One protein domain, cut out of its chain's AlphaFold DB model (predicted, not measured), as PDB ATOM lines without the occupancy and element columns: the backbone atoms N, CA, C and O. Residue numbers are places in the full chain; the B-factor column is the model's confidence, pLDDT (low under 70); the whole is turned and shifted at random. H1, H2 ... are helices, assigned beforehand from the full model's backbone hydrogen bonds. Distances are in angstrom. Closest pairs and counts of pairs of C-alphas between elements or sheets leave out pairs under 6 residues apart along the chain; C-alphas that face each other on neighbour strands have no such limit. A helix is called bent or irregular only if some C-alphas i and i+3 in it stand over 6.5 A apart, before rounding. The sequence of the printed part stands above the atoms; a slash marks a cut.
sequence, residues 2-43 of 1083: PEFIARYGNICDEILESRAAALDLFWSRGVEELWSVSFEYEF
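AT A GLANCE: This is residues 2 to 43 of the 1083 residues of a protein of Burkholderia sp. AU27893 (UniProt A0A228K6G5). Two short helices, H1 and H2, stand at a steep angle to each other as a loose pair, joined by a loop, and a long tail without a named element, residues 31 to 43, leads on from H2 and folds back toward the first residues of H1. The printed part has 42 residues, with H1 then H2 and no named strand; its class is all helix. It is compact, with a radius of gyration of the C-alphas of 9.4 A, and spans 24 by 19 by 17 A.

IN THESE COORDINATES: H1, residues 2 to 11, begins at C-alpha 2 (192.923, 242.358, 116.034) and is 14.9 A long from first to last C-alpha. It is irregular: C-alphas 7 and 10 are 7.5 A apart. H2, residues 19 to 30, is 14.0 A long and ends at C-alpha 30 (181.653, 241.144, 126.550). In the tail, C-alpha 38 is at (193.263, 243.998, 124.349).

HOW THE PARTS SIT: H1 and H2 are close but not clearly touching; their closest C-alphas, of Ile 5 and Ala 22, are 7.9 A apart. They run the same way at a steep tilt of 51 degrees. Every O i to N i+4 pair is within hydrogen-bond range in H2, and 4 of 6 in H1.

THE WHOLE: The C-alphas farthest apart, of Asp 13 and Glu 40, are 25.4 A apart. The printed part has no cut, and the link from H1 to H2 is short. Mean pLDDT of the printed part is 83.1; residues 12 to 15 are under 70.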
ATOM      1  N   PRO A   2     192.336 243.657 116.413       82.62
ATOM      2  CA  PRO A   2     192.923 242.358 116.034       82.62
ATOM      3  C   PRO A   2     193.017 241.352 117.194       82.62
ATOM      4  O   PRO A   2     192.670 240.184 117.053       82.62
ATOM      5  N   GLU A   3     193.432 241.819 118.373       87.31
ATOM      6  CA  GLU A   3     193.533 240.997 119.587       87.31
ATOM      7  C   GLU A   3     192.169 240.508 120.086       87.31
ATOM      8  O   GLU A   3     192.027 239.356 120.491       87.31
ATOM      9  N   PHE A   4     191.152 241.369 120.002       86.88
ATOM     10  CA  PHE A   4     189.780 241.039 120.369       86.88
ATOM     11  C   PHE A   4     189.215 239.943 119.456       86.88
ATOM     12  O   PHE A   4     188.692 238.948 119.949       86.88
ATOM     13  N   ILE A   5     189.397 240.072 118.136       82.75
ATOM     14  CA  ILE A   5     188.985 239.047 117.163       82.75
ATOM     15  C   ILE A   5     189.731 237.737 117.421       82.75
ATOM     16  O   ILE A   5     189.105 236.684 117.512       82.75
ATOM     17  N   ALA A   6     191.053 237.788 117.602       85.00
ATOM     18  CA  ALA A   6     191.846 236.593 117.874       85.00
ATOM     19  C   ALA A   6     191.383 235.867 119.152       85.00
ATOM     20  O   ALA A   6     191.361 234.637 119.198       85.00
ATOM     21  N   ARG A   7     190.987 236.615 120.191       84.88
ATOM     22  CA  ARG A   7     190.570 236.052 121.481       84.88
ATOM     23  C   ARG A   7     189.119 235.557 121.475       84.88
ATOM     24  O   ARG A   7     188.873 234.456 121.958       84.88
ATOM     25  N   TYR A   8     188.176 236.311 120.915       84.38
ATOM     26  CA  TYR A   8     186.739 236.025 121.053       84.38
ATOM     27  C   TYR A   8     186.034 235.641 119.754       84.38
ATOM     28  O   TYR A   8     184.911 235.144 119.809       84.38
ATOM     29  N   GLY A   9     186.683 235.773 118.595       76.19
ATOM     30  CA  GLY A   9     186.076 235.481 117.292       76.19
ATOM     31  C   GLY A   9     185.533 234.053 117.164       76.19
ATOM     32  O   GLY A   9     184.556 233.827 116.468       76.19
ATOM     33  N   ASN A  10     186.088 233.090 117.907       73.12
ATOM     34  CA  ASN A  10     185.592 231.707 117.941       73.12
ATOM     35  C   ASN A  10     184.285 231.494 118.709       73.12
ATOM     36  O   ASN A  10     183.661 230.448 118.543       73.12
ATOM     37  N   ILE A  11     183.957 232.411 119.616       73.69
ATOM     38  CA  ILE A  11     182.787 232.347 120.505       73.69
ATOM     39  C   ILE A  11     181.605 233.113 119.876       73.69
ATOM     40  O   ILE A  11     180.494 233.107 120.408       73.69
ATOM     41  N   CYS A  12     181.855 233.763 118.737       66.44
ATOM     42  CA  CYS A  12     180.874 234.466 117.931       66.44
ATOM     43  C   CYS A  12     180.344 233.525 116.847       66.44
ATOM     44  O   CYS A  12     181.131 232.884 116.150       66.44
ATOM     45  N   ASP A  13     179.023 233.474 116.683       62.75
ATOM     46  CA  ASP A  13     178.394 232.777 115.554       62.75
ATOM     47  C   ASP A  13     178.511 233.588 114.242       62.75
ATOM     48  O   ASP A  13     178.342 233.041 113.154       62.75
ATOM     49  N   GLU A  14     178.853 234.881 114.340       63.06
ATOM     50  CA  GLU A  14     179.019 235.822 113.227       63.06
ATOM     51  C   GLU A  14     180.466 236.339 113.123       63.06
ATOM     52  O   GLU A  14     181.163 236.521 114.126       63.06
ATOM     53  N   ILE A  15     180.921 236.599 111.893       68.94
ATOM     54  CA  ILE A  15     182.238 237.187 111.612       68.94
ATOM     55  C   ILE A  15     182.182 238.688 111.926       68.94
ATOM     56  O   ILE A  15     181.307 239.401 111.446       68.94
ATOM     57  N   LEU A  16     183.134 239.188 112.718       77.94
ATOM     58  CA  LEU A  16     183.224 240.613 113.041       77.94
ATOM     59  C   LEU A  16     183.818 241.398 111.860       77.94
ATOM     60  O   LEU A  16     185.030 241.406 111.661       77.94
ATOM     61  N   GLU A  17     182.963 242.077 111.091       76.00
ATOM     62  CA  GLU A  17     183.346 242.778 109.849       76.00
ATOM     63  C   GLU A  17     183.740 244.260 110.032       76.00
ATOM     64  O   GLU A  17     184.196 244.909 109.083       76.00
ATOM     65  N   SER A  18     183.565 244.823 111.237       79.88
ATOM     66  CA  SER A  18     183.901 246.222 111.547       79.88
ATOM     67  C   SER A  18     184.149 246.463 113.039       79.88
ATOM     68  O   SER A  18     183.694 245.694 113.892       79.88
ATOM     69  N   ARG A  19     184.846 247.561 113.374       84.00
ATOM     70  CA  ARG A  19     185.018 247.994 114.771       84.00
ATOM     71  C   ARG A  19     183.694 248.236 115.478       84.00
ATOM     72  O   ARG A  19     183.587 247.898 116.650       84.00
ATOM     73  N   ALA A  20     182.699 248.775 114.776       85.12
ATOM     74  CA  ALA A  20     181.361 248.971 115.325       85.12
ATOM     75  C   ALA A  20     180.741 247.635 115.756       85.12
ATOM     76  O   ALA A  20     180.355 247.503 116.909       85.12
ATOM     77  N   ALA A  21     180.784 246.611 114.896       83.75
ATOM     78  CA  ALA A  21     180.282 245.278 115.234       83.75
ATOM     79  C   ALA A  21     181.023 244.656 116.431       83.75
ATOM     80  O   ALA A  21     180.408 244.058 117.313       83.75
ATOM     81  N   ALA A  22     182.350 244.824 116.501       85.69
ATOM     82  CA  ALA A  22     183.136 244.348 117.637       85.69
ATOM     83  C   ALA A  22     182.775 245.077 118.946       85.69
ATOM     84  O   ALA A  22     182.698 244.439 119.995       85.69
ATOM     85  N   LEU A  23     182.540 246.392 118.891       87.56
ATOM     86  CA  LEU A  23     182.112 247.196 120.039       87.56
ATOM     87  C   LEU A  23     180.685 246.861 120.478       87.56
ATOM     88  O   LEU A  23     180.446 246.748 121.677       87.56
ATOM     89  N   ASP A  24     179.765 246.652 119.536       87.50
ATOM     90  CA  ASP A  24     178.386 246.251 119.822       87.50
ATOM     91  C   ASP A  24     178.356 244.897 120.529       87.50
ATOM     92  O   ASP A  24     177.713 244.760 121.569       87.50
ATOM     93  N   LEU A  25     179.127 243.922 120.033       87.81
ATOM     94  CA  LEU A  25     179.269 242.617 120.677       87.81
ATOM     95  C   LEU A  25     179.918 242.729 122.066       87.81
ATOM     96  O   LEU A  25     179.484 242.089 123.032       87.81
ATOM     97  N   PHE A  26     180.979 243.528 122.176       89.25
ATOM     98  CA  PHE A  26     181.633 243.789 123.451       89.25
ATOM     99  C   PHE A  26     180.647 244.387 124.463       89.25
ATOM    100  O   PHE A  26     180.603 243.947 125.610       89.25
ATOM    101  N   TRP A  27     179.805 245.328 124.039       88.31
ATOM    102  CA  TRP A  27     178.798 245.948 124.892       88.31
ATOM    103  C   TRP A  27     177.654 244.996 125.252       88.31
ATOM    104  O   TRP A  27     177.241 244.937 126.409       88.31
ATOM    105  N   SER A  28     177.149 244.229 124.282       87.38
ATOM    106  CA  SER A  28     175.989 243.354 124.469       87.38
ATOM    107  C   SER A  28     176.297 242.119 125.313       87.38
ATOM    108  O   SER A  28     175.398 241.584 125.958       87.38
ATOM    109  N   ARG A  29     177.546 241.639 125.281       88.62
ATOM    110  CA  ARG A  29     177.954 240.376 125.912       88.62
ATOM    111  C   ARG A  29     179.293 240.465 126.637       88.62
ATOM    112  O   ARG A  29     179.413 239.960 127.749       88.62
ATOM    113  N   GLY A  30     180.284 241.113 126.029       88.69
ATOM    114  CA  GLY A  30     181.653 241.144 126.550       88.69
ATOM    115  C   GLY A  30     181.787 241.751 127.946       88.69
ATOM    116  O   GLY A  30     182.540 241.226 128.758       88.69
ATOM    117  N   VAL A  31     181.019 242.794 128.271       90.50
ATOM    118  CA  VAL A  31     181.035 243.409 129.611       90.50
ATOM    119  C   VAL A  31     180.572 242.434 130.700       90.50
ATOM    120  O   VAL A  31     181.191 242.370 131.758       90.50
ATOM    121  N   GLU A  32     179.506 241.666 130.448       90.69
ATOM    122  CA  GLU A  32     178.972 240.677 131.403       90.69
ATOM    123  C   GLU A  32     179.952 239.523 131.645       90.69
ATOM    124  O   GLU A  32     180.052 239.013 132.757       90.69
ATOM    125  N   GLU A  33     180.715 239.153 130.617       89.62
ATOM    126  CA  GLU A  33     181.721 238.090 130.671       89.62
ATOM    127  C   GLU A  33     183.143 238.599 130.987       89.62
ATOM    128  O   GLU A  33     184.098 237.828 130.889       89.62
ATOM    129  N   LEU A  34     183.303 239.880 131.355       90.19
ATOM    130  CA  LEU A  34     184.599 240.518 131.646       90.19
ATOM    131  C   LEU A  34     185.629 240.368 130.514       90.19
ATOM    132  O   LEU A  34     186.836 240.269 130.750       90.19
ATOM    133  N   TRP A  35     185.170 240.324 129.263       90.62
ATOM    134  CA  TRP A  35     186.061 240.244 128.114       90.62
ATOM    135  C   TRP A  35     186.995 241.441 128.111       90.62
ATOM    136  O   TRP A  35     186.570 242.567 128.298       90.62
ATOM    137  N   SER A  36     188.276 241.226 127.859       85.62
ATOM    138  CA  SER A  36     189.193 242.336 127.628       85.62
ATOM    139  C   SER A  36     189.141 242.861 126.192       85.62
ATOM    140  O   SER A  36     189.006 242.090 125.245       85.62
ATOM    141  N   VAL A  37     189.347 244.167 126.021       79.69
ATOM    142  CA  VAL A  37     189.478 244.833 124.715       79.69
ATOM    143  C   VAL A  37     190.855 244.635 124.052       79.69
ATOM    144  O   VAL A  37     190.973 244.809 122.836       79.69
ATOM    145  N   SER A  38     191.889 244.261 124.819       86.44
ATOM    146  CA  SER A  38     193.263 243.998 124.349       86.44
ATOM    147  C   SER A  38     193.995 243.026 125.290       86.44
ATOM    148  O   SER A  38     193.579 242.827 126.423       86.44
ATOM    149  N   PHE A  39     195.095 242.392 124.882       84.44
ATOM    150  CA  PHE A  39     195.843 241.493 125.776       84.44
ATOM    151  C   PHE A  39     196.486 242.226 126.959       84.44
ATOM    152  O   PHE A  39     196.713 241.620 128.003       84.44
ATOM    153  N   GLU A  40     196.796 243.514 126.804       81.19
ATOM    154  CA  GLU A  40     197.468 244.298 127.846       81.19
ATOM    155  C   GLU A  40     196.495 244.942 128.839       81.19
ATOM    156  O   GLU A  40     196.832 245.074 130.014       81.19
ATOM    157  N   TYR A  41     195.277 245.287 128.408       86.25
ATOM    158  CA  TYR A  41     194.244 245.923 129.240       86.25
ATOM    159  C   TYR A  41     193.209 244.903 129.741       86.25
ATOM    160  O   TYR A  41     192.005 245.162 129.776       86.25
ATOM    161  N   GLU A  42     193.659 243.704 130.109       88.88
ATOM    162  CA  GLU A  42     192.804 242.716 130.770       88.88
ATOM    163  C   GLU A  42     192.334 243.242 132.123       88.88
ATOM    164  O   GLU A  42     193.145 243.732 132.902       88.88
ATOM    165  N   PHE A  43     191.024 243.220 132.372       91.81
ATOM    166  CA  PHE A  43     190.475 243.764 133.605       91.81
ATOM    167  C   PHE A  43     190.622 242.754 134.737       91.81
ATOM    168  O   PHE A  43     190.079 241.654 134.666       91.81
TER     169      PHE A  43